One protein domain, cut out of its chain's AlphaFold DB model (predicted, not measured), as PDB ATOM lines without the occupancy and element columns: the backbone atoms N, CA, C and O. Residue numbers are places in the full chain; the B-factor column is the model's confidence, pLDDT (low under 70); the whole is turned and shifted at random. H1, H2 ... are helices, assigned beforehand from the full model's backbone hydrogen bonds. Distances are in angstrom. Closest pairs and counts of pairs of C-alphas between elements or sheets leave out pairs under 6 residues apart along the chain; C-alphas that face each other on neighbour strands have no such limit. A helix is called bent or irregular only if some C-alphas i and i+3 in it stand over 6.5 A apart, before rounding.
ATOM      1  N   LYS A 444       1.783 -27.623-110.406       86.81
ATOM      2  CA  LYS A 444       0.473 -27.454-109.765       86.81
ATOM      3  C   LYS A 444      -0.009 -28.758-109.150       86.81
ATOM      4  O   LYS A 444       0.080 -29.816-109.769       86.81
ATOM      5  N   VAL A 445      -0.604 -28.688-107.964       85.94
ATOM      6  CA  VAL A 445      -1.219 -29.856-107.321       85.94
ATOM      7  C   VAL A 445      -2.696 -29.909-107.690       85.94
ATOM      8  O   VAL A 445      -3.493 -29.093-107.228       85.94
ATOM      9  N   VAL A 446      -3.068 -30.882-108.522       81.00
ATOM     10  CA  VAL A 446      -4.474 -31.212-108.785       81.00
ATOM     11  C   VAL A 446      -4.988 -32.055-107.621       81.00
ATOM     12  O   VAL A 446      -4.497 -33.153-107.365       81.00
ATOM     13  N   THR A 447      -5.957 -31.521-106.886       76.00
ATOM     14  CA  THR A 447      -6.631 -32.236-105.793       76.00
ATOM     15  C   THR A 447      -7.630 -33.270-106.328       76.00
ATOM     16  O   THR A 447      -8.033 -33.216-107.488       76.00
ATOM     17  N   VAL A 448      -8.078 -34.205-105.479       74.62
ATOM     18  CA  VAL A 448      -9.079 -35.232-105.853       74.62
ATOM     19  C   VAL A 448     -10.415 -34.607-106.297       74.62
ATOM     20  O   VAL A 448     -11.136 -35.191-107.094       74.62
ATOM     21  N   THR A 449     -10.715 -33.386-105.848       66.12
ATOM     22  CA  THR A 449     -11.874 -32.575-106.264       66.12
ATOM     23  C   THR A 449     -11.624 -31.747-107.535       66.12
ATOM     24  O   THR A 449     -12.398 -30.843-107.842       66.12
ATOM     25  N   GLY A 450     -10.528 -31.990-108.261       72.31
ATOM     26  CA  GLY A 450     -10.170 -31.296-109.505       72.31
ATOM     27  C   GLY A 450      -9.620 -29.874-109.333       72.31
ATOM     28  O   GLY A 450      -9.135 -29.289-110.299       72.31
ATOM     29  N   GLN A 451      -9.636 -29.307-108.121       75.62
ATOM     30  CA  GLN A 451      -9.108 -27.966-107.870       75.62
ATOM     31  C   GLN A 451      -7.577 -27.962-107.995       75.62
ATOM     32  O   GLN A 451      -6.885 -28.714-107.302       75.62
ATOM     33  N   THR A 452      -7.053 -27.087-108.854       82.56
ATOM     34  CA  THR A 452      -5.618 -26.826-109.024       82.56
ATOM     35  C   THR A 452      -5.112 -25.864-107.954       82.56
ATOM     36  O   THR A 452      -5.541 -24.710-107.907       82.56
ATOM     37  N   LEU A 453      -4.173 -26.316-107.129       81.25
ATOM     38  CA  LEU A 453      -3.430 -25.478-106.192       81.25
ATOM     39  C   LEU A 453      -2.074 -25.099-106.799       81.25
ATOM     40  O   LEU A 453      -1.301 -25.981-107.173       81.25
ATOM     41  N   THR A 454      -1.786 -23.799-106.863       79.19
ATOM     42  CA  THR A 454      -0.474 -23.237-107.238       79.19
ATOM     43  C   THR A 454       0.442 -23.010-106.033       79.19
ATOM     44  O   THR A 454       1.634 -22.797-106.204       79.19
ATOM     45  N   THR A 455      -0.087 -23.094-104.809       78.12
ATOM     46  CA  THR A 455       0.684 -23.055-103.560       78.12
ATOM     47  C   THR A 455       0.348 -24.282-102.714       78.12
ATOM     48  O   THR A 455      -0.800 -24.519-102.335       78.12
ATOM     49  N   HIS A 456       1.349 -25.127-102.457       80.75
ATOM     50  CA  HIS A 456       1.203 -26.372-101.700       80.75
ATOM     51  C   HIS A 456       2.574 -26.869-101.216       80.75
ATOM     52  O   HIS A 456       3.575 -26.636-101.877       80.75
ATOM     53  N   ARG A 457       2.623 -27.664-100.138       79.69
ATOM     54  CA  ARG A 457       3.843 -28.278 -99.554       79.69
ATOM     55  C   ARG A 457       4.539 -29.339-100.444       79.69
ATOM     56  O   ARG A 457       5.236 -30.212 -99.937       79.69
ATOM     57  N   LEU A 458       4.248 -29.363-101.743       78.94
ATOM     58  CA  LEU A 458       4.900 -30.204-102.761       78.94
ATOM     59  C   LEU A 458       5.320 -29.379-103.993       78.94
ATOM     60  O   LEU A 458       5.784 -29.949-104.972       78.94
ATOM     61  N   LEU A 459       5.120 -28.062-103.939       86.31
ATOM     62  CA  LEU A 459       5.583 -27.076-104.906       86.31
ATOM     63  C   LEU A 459       6.682 -26.255-104.207       86.31
ATOM     64  O   LEU A 459       6.628 -26.130-102.977       86.31
ATOM     65  N   PRO A 460       7.683 -25.732-104.933       88.31
ATOM     66  CA  PRO A 460       8.717 -24.903-104.329       88.31
ATOM     67  C   PRO A 460       8.132 -23.585-103.804       88.31
ATOM     68  O   PRO A 460       7.121 -23.095-104.311       88.31
ATOM     69  N   THR A 461       8.770 -23.015-102.783       89.69
ATOM     70  CA  THR A 461       8.520 -21.629-102.366       89.69
ATOM     71  C   THR A 461       9.419 -20.673-103.158       89.69
ATOM     72  O   THR A 461      10.298 -21.117-103.904       89.69
ATOM     73  N   GLU A 462       9.207 -19.364-103.023       89.75
ATOM     74  CA  GLU A 462      10.050 -18.361-103.689       89.75
ATOM     75  C   GLU A 462      11.492 -18.437-103.155       89.75
ATOM     76  O   GLU A 462      12.427 -18.498-103.947       89.75
ATOM     77  N   GLU A 463      11.666 -18.607-101.841       89.81
ATOM     78  CA  GLU A 463      12.967 -18.733-101.168       89.81
ATOM     79  C   GLU A 463      13.725 -20.003-101.595       89.81
ATOM     80  O   GLU A 463      14.925 -19.963-101.858       89.81
ATOM     81  N   LEU A 464      13.026 -21.139-101.732       90.75
ATOM     82  CA  LEU A 464      13.625 -22.380-102.243       90.75
ATOM     83  C   LEU A 464      14.000 -22.270-103.732       90.75
ATOM     84  O   LEU A 464      14.938 -22.925-104.184       90.75
ATOM     85  N   THR A 465      13.272 -21.455-104.499       91.88
ATOM     86  CA  THR A 465      13.574 -21.203-105.915       91.88
ATOM     87  C   THR A 465      14.790 -20.285-106.059       91.88
ATOM     88  O   THR A 465      15.656 -20.559-106.884       91.88
ATOM     89  N   GLU A 466      14.894 -19.253-105.217       94.50
ATOM     90  CA  GLU A 466      16.045 -18.345-105.132       94.50
ATOM     91  C   GLU A 466      17.316 -19.097-104.703       94.50
ATOM     92  O   GLU A 466      18.307 -19.073-105.429       94.50
ATOM     93  N   ALA A 467      17.264 -19.880-103.618       92.69
ATOM     94  CA  ALA A 467      18.396 -20.686-103.149       92.69
ATOM     95  C   ALA A 467      18.844 -21.759-104.164       92.69
ATOM     96  O   ALA A 467      20.034 -22.052-104.280       92.69
ATOM     97  N   MET A 468      17.911 -22.346-104.926       93.88
ATOM     98  CA  MET A 468      18.255 -23.260-106.023       93.88
ATOM     99  C   MET A 468      18.903 -22.515-107.199       93.88
ATOM    100  O   MET A 468      19.850 -23.031-107.785       93.88
ATOM    101  N   GLY A 469      18.431 -21.308-107.526       94.38
ATOM    102  CA  GLY A 469      19.041 -20.443-108.539       94.38
ATOM    103  C   GLY A 469      20.476 -20.065-108.174       94.38
ATOM    104  O   GLY A 469      21.392 -20.343-108.941       94.38
ATOM    105  N   GLU A 470      20.697 -19.554-106.958       93.06
ATOM    106  CA  GLU A 470      22.044 -19.243-106.469       93.06
ATOM    107  C   GLU A 470      22.965 -20.472-106.429       93.06
ATOM    108  O   GLU A 470      24.173 -20.330-106.612       93.06
ATOM    109  N   TYR A 471      22.436 -21.675-106.186       92.50
ATOM    110  CA  TYR A 471      23.216 -22.911-106.256       92.50
ATOM    111  C   TYR A 471      23.586 -23.293-107.701       92.50
ATOM    112  O   TYR A 471      24.728 -23.680-107.944       92.50
ATOM    113  N   VAL A 472      22.665 -23.157-108.661       92.62
ATOM    114  CA  VAL A 472      22.932 -23.424-110.088       92.62
ATOM    115  C   VAL A 472      23.963 -22.440-110.641       92.62
ATOM    116  O   VAL A 472      24.973 -22.882-111.179       92.62
ATOM    117  N   ASP A 473      23.781 -21.137-110.411       90.88
ATOM    118  CA  ASP A 473      24.722 -20.084-110.833       90.88
ATOM    119  C   ASP A 473      26.117 -20.234-110.193       90.88
ATOM    120  O   ASP A 473      27.105 -19.695-110.691       90.88
ATOM    121  N   ALA A 474      26.216 -20.945-109.065       89.69
ATOM    122  CA  ALA A 474      27.484 -21.243-108.405       89.69
ATOM    123  C   ALA A 474      28.184 -22.497-108.941       89.69
ATOM    124  O   ALA A 474      29.394 -22.616-108.771       89.69
ATOM    125  N   MET A 475      27.433 -23.425-109.536       89.50
ATOM    126  CA  MET A 475      27.898 -24.734-110.013       89.50
ATOM    127  C   MET A 475      28.029 -24.790-111.541       89.50
ATOM    128  O   MET A 475      28.018 -25.883-112.110       89.50
ATOM    129  N   ASP A 476      28.149 -23.634-112.202       88.06
ATOM    130  CA  ASP A 476      28.452 -23.569-113.629       88.06
ATOM    131  C   ASP A 476      29.764 -24.307-113.957       88.06
ATOM    132  O   ASP A 476      30.768 -24.195-113.246       88.06
ATOM    133  N   LEU A 477      29.732 -25.065-115.053       88.06
ATOM    134  CA  LEU A 477      30.862 -25.805-115.610       88.06
ATOM    135  C   LEU A 477      31.185 -25.382-117.052       88.06
ATOM    136  O   LEU A 477      32.246 -25.766-117.550       88.06
ATOM    137  N   ASP A 478      30.338 -24.568-117.690       85.56
ATOM    138  CA  ASP A 478      30.509 -24.083-119.064       85.56
ATOM    139  C   ASP A 478      31.641 -23.039-119.150       85.56
ATOM    140  O   ASP A 478      32.262 -22.880-120.200       85.56
ATOM    141  N   SER A 479      31.933 -22.349-118.038       82.31
ATOM    142  CA  SER A 479      33.011 -21.352-117.911       82.31
ATOM    143  C   SER A 479      34.105 -21.707-116.887       82.31
ATOM    144  O   SER A 479      34.941 -20.869-116.545       82.31
ATOM    145  N   TYR A 480      34.103 -22.938-116.362       82.44
ATOM    146  CA  TYR A 480      34.958 -23.347-115.238       82.44
ATOM    147  C   TYR A 480      36.370 -23.799-115.641       82.44
ATOM    148  O   TYR A 480      37.325 -23.642-114.874       82.44
ATOM    149  N   GLY A 481      36.499 -24.428-116.808       79.06
ATOM    150  CA  GLY A 481      37.772 -24.885-117.351       79.06
ATOM    151  C   GLY A 481      38.686 -23.727-117.755       79.06
ATOM    152  O   GLY A 481      38.278 -22.570-117.813       79.06
ATOM    153  N   MET A 482      39.936 -24.063-118.065       79.62
ATOM    154  CA  MET A 482      40.877 -23.171-118.741       79.62
ATOM    155  C   MET A 482      41.345 -23.874-120.010       79.62
ATOM    156  O   MET A 482      41.667 -25.062-119.953       79.62
ATOM    157  N   ASP A 483      41.357 -23.161-121.132       77.00
ATOM    158  CA  ASP A 483      41.897 -23.671-122.391       77.00
ATOM    159  C   ASP A 483      43.440 -23.604-122.431       77.00
ATOM    160  O   ASP A 483      44.095 -23.165-121.480       77.00
ATOM    161  N   GLU A 484      44.040 -24.006-123.556       70.31
ATOM    162  CA  GLU A 484      45.495 -23.943-123.780       70.31
ATOM    163  C   GLU A 484      46.072 -22.509-123.716       70.31
ATOM    164  O   GLU A 484      47.276 -22.333-123.527       70.31
ATOM    165  N   ASN A 485      45.228 -21.477-123.844       73.75
ATOM    166  CA  ASN A 485      45.596 -20.061-123.770       73.75
ATOM    167  C   ASN A 485      45.379 -19.456-122.364       73.75
ATOM    168  O   ASN A 485      45.851 -18.348-122.095       73.75
ATOM    169  N   GLY A 486      44.697 -20.173-121.464       74.12
ATOM    170  CA  GLY A 486      44.300 -19.700-120.136       74.12
ATOM    171  C   GLY A 486      42.998 -18.887-120.108       74.12
ATOM    172  O   GLY A 486      42.752 -18.185-119.124       74.12
ATOM    173  N   GLU A 487      42.176 -18.950-121.159       83.25
ATOM    174  CA  GLU A 487      40.836 -18.355-121.195       83.25
ATOM    175  C   GLU A 487      39.775 -19.316-120.604       83.25
ATOM    176  O   GLU A 487      39.965 -20.536-120.642       83.25
ATOM    177  N   PRO A 488      38.661 -18.807-120.028       82.75
ATOM    178  CA  PRO A 488      37.601 -19.647-119.460       82.75
ATOM    179  C   PRO A 488      36.914 -20.536-120.507       82.75
ATOM    180  O   PRO A 488      36.516 -20.047-121.565       82.75
ATOM    181  N   ALA A 489      36.731 -21.819-120.189       85.00
ATOM    182  CA  ALA A 489      36.220 -22.836-121.112       85.00
ATOM    183  C   ALA A 489      35.309 -23.875-120.425       85.00
ATOM    184  O   ALA A 489      35.210 -23.924-119.198       85.00
ATOM    185  N   GLU A 490      34.685 -24.755-121.213       85.31
ATOM    186  CA  GLU A 490      33.923 -25.903-120.704       85.31
ATOM    187  C   GLU A 490      34.848 -26.844-119.908       85.31
ATOM    188  O   GLU A 490      35.935 -27.203-120.361       85.31
ATOM    189  N   PHE A 491      34.439 -27.274-118.710       86.00
ATOM    190  CA  PHE A 491      35.271 -28.150-117.872       86.00
ATOM    191  C   PHE A 491      35.472 -29.559-118.462       86.00
ATOM    192  O   PHE A 491      36.527 -30.174-118.258       86.00
ATOM    193  N   ALA A 492      34.455 -30.081-119.155       85.56
ATOM    194  CA  ALA A 492      34.353 -31.476-119.587       85.56
ATOM    195  C   ALA A 492      33.944 -31.624-121.070       85.56
ATOM    196  O   ALA A 492      32.918 -32.246-121.354       85.56
ATOM    197  N   ASP A 536      37.648 -27.786-105.149       87.94
ATOM    198  CA  ASP A 536      37.712 -26.344-104.925       87.94
ATOM    199  C   ASP A 536      36.465 -25.595-105.437       87.94
ATOM    200  O   ASP A 536      36.239 -24.450-105.044       87.94
ATOM    201  N   LEU A 537      35.633 -26.232-106.274       87.75
ATOM    202  CA  LEU A 537      34.273 -25.778-106.563       87.75
ATOM    203  C   LEU A 537      33.332 -26.141-105.409       87.75
ATOM    204  O   LEU A 537      32.638 -25.265-104.907       87.75
ATOM    205  N   ILE A 538      33.357 -27.389-104.920       89.50
ATOM    206  CA  ILE A 538      32.564 -27.801-103.744       89.50
ATOM    207  C   ILE A 538      32.848 -26.866-102.556       89.50
ATOM    208  O   ILE A 538      31.918 -26.310-101.973       89.50
ATOM    209  N   ASP A 539      34.124 -26.620-102.253       90.56
ATOM    210  CA  ASP A 539      34.566 -25.763-101.148       90.56
ATOM    211  C   ASP A 539      34.126 -24.290-101.320       90.56
ATOM    212  O   ASP A 539      33.966 -23.578-100.330       90.56
ATOM    213  N   ARG A 540      33.893 -23.827-102.561       87.88
ATOM    214  CA  ARG A 540      33.338 -22.493-102.878       87.88
ATOM    215  C   ARG A 540      31.816 -22.409-102.739       87.88
ATOM    216  O   ARG A 540      31.298 -21.314-102.527       87.88
ATOM    217  N   VAL A 541      31.103 -23.524-102.898       92.44
ATOM    218  CA  VAL A 541      29.628 -23.566-102.967       92.44
ATOM    219  C   VAL A 541      28.991 -24.164-101.702       92.44
ATOM    220  O   VAL A 541      27.782 -24.046-101.507       92.44
ATOM    221  N   GLN A 542      29.796 -24.731-100.797       91.88
ATOM    222  CA  GLN A 542      29.365 -25.364 -99.545       91.88
ATOM    223  C   GLN A 542      28.349 -24.530 -98.739       91.88
ATOM    224  O   GLN A 542      27.321 -25.072 -98.338       91.88
ATOM    225  N   ASP A 543      28.572 -23.221 -98.569       91.69
ATOM    226  CA  ASP A 543      27.638 -22.336 -97.850       91.69
ATOM    227  C   ASP A 543      26.236 -22.325 -98.503       91.69
ATOM    228  O   ASP A 543      25.222 -22.493 -97.824       91.69
ATOM    229  N   ARG A 544      26.169 -22.221 -99.843       92.00
ATOM    230  CA  ARG A 544      24.904 -22.243-100.609       92.00
ATOM    231  C   ARG A 544      24.227 -23.614-100.553       92.00
ATOM    232  O   ARG A 544      23.002 -23.696-100.522       92.00
ATOM    233  N   ILE A 545      25.012 -24.694-100.513       90.94
ATOM    234  CA  ILE A 545      24.505 -26.064-100.332       90.94
ATOM    235  C   ILE A 545      23.855 -26.219 -98.950       90.94
ATOM    236  O   ILE A 545      22.795 -26.837 -98.847       90.94
ATOM    237  N   GLU A 546      24.447 -25.658 -97.893       90.94
ATOM    238  CA  GLU A 546      23.888 -25.735 -96.540       90.94
ATOM    239  C   GLU A 546      22.584 -24.932 -96.401       90.94
ATOM    240  O   GLU A 546      21.615 -25.452 -95.837       90.94
ATOM    241  N   ASP A 547      22.499 -23.734 -96.990       89.75
ATOM    242  CA  ASP A 547      21.245 -22.972 -97.044       89.75
ATOM    243  C   ASP A 547      20.169 -23.659 -97.907       89.75
ATOM    244  O   ASP A 547      19.013 -23.759 -97.481       89.75
ATOM    245  N   LEU A 548      20.528 -24.241 -99.058       91.88
ATOM    246  CA  LEU A 548      19.595 -25.009 -99.890       91.88
ATOM    247  C   LEU A 548      19.059 -26.260 -99.165       91.88
ATOM    248  O   LEU A 548      17.862 -26.542 -99.214       91.88
ATOM    249  N   ILE A 549      19.915 -27.000 -98.448       90.75
ATOM    250  CA  ILE A 549      19.505 -28.157 -97.630       90.75
ATOM    251  C   ILE A 549      18.552 -27.728 -96.502       90.75
ATOM    252  O   ILE A 549      17.614 -28.467 -96.181       90.75
ATOM    253  N   LYS A 550      18.788 -26.548 -95.914       89.81
ATOM    254  CA  LYS A 550      17.980 -25.956 -94.842       89.81
ATOM    255  C   LYS A 550      16.569 -25.606 -95.320       89.81
ATOM    256  O   LYS A 550      15.612 -26.054 -94.690       89.81
ATOM    257  N   GLU A 551      16.426 -24.889 -96.436       89.38
ATOM    258  CA  GLU A 551      15.102 -24.509 -96.962       89.38
ATOM    259  C   GLU A 551      14.350 -25.688 -97.613       89.38
ATOM    260  O   GLU A 551      13.122 -25.751 -97.567       89.38
ATOM    261  N   ALA A 552      15.062 -26.681 -98.159       86.94
ATOM    262  CA  ALA A 552      14.452 -27.867 -98.770       86.94
ATOM    263  C   ALA A 552      13.988 -28.957 -97.770       86.94
ATOM    264  O   ALA A 552      13.372 -29.941 -98.190       86.94
ATOM    265  N   ASP A 553      14.283 -28.827 -96.467       85.94
ATOM    266  CA  ASP A 553      13.874 -29.751 -95.385       85.94
ATOM    267  C   ASP A 553      14.168 -31.249 -95.677       85.94
ATOM    268  O   ASP A 553      13.384 -32.154 -95.361       85.94
ATOM    269  N   VAL A 554      15.310 -31.535 -96.322       81.56
ATOM    270  CA  VAL A 554      15.608 -32.852 -96.919       81.56
ATOM    271  C   VAL A 554      15.829 -33.938 -95.859       81.56
ATOM    272  O   VAL A 554      16.929 -34.170 -95.355       81.56
TER     273      VAL A 554
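Overview. This is residues 444 to 492 and 536 to 554 of the 1207 residues of the protein "ATP-dependent DNA helicase II subunit 2" of Beauveria bassiana D1-5 (UniProt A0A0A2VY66). What is the main picture? Two helices, H2 and H1, lie side by side and run opposite ways, and from the two ends of H1 long stretches without a named element, residues 444 to 461 and residues 475 to 492, run outward and make the length. Each of these stretches folds back on itself through a short antiparallel pairing. What is the make-up? The printed part has 68 residues with two named helices, H1 then H2, and no named strand; the class is all helix, though under half of the residues, 29, are in named elements. The whole is extended, with a radius of gyration of the C-alphas of 17.8 A and spans of 61 by 22 by 16 A.

Along the chain. Where is the longest helix? H2 holds residues 536 to 551, 24.0 A from first to last C-alpha, from (37.712, -26.344, -104.925) to (15.102, -24.509, -96.962). Where is the other? H1 holds residues 462 to 474, 18.3 A long, and C-alpha 462 is at (10.050, -18.361, -103.689).

Arrangement. How do H2 and H1 stand? They touch, and their closest C-alphas, those of Ala 467 and Leu 548, are 5.5 A apart. They run opposite ways at a shallow tilt of 7 degrees. Are the helices even? H2 is irregular, with C-alphas 540 and 543 7.6 A apart, and has a kink of 49 degrees near residue 543. Every O i to N i+4 pair of H1 is within hydrogen-bond range, and 10 of 12 in H2. Which short stretches pair? Residues 445 to 446 pair with 452 to 453, and 481 to 482 with 488 to 489, both antiparallel.

Size, cuts and confidence. How large is it? The two C-alphas farthest apart, those of Thr 449 and Asn 485, are 61.4 A apart. Is there a cut? Residues 493 to 535 are not printed, and C-alphas 492 and 536 are 15.9 A apart across the cut; the link from H1 to H2 runs across it. Where is confidence low? The mean pLDDT of the printed part is 85.5, and one residue, Thr 449, is under 70.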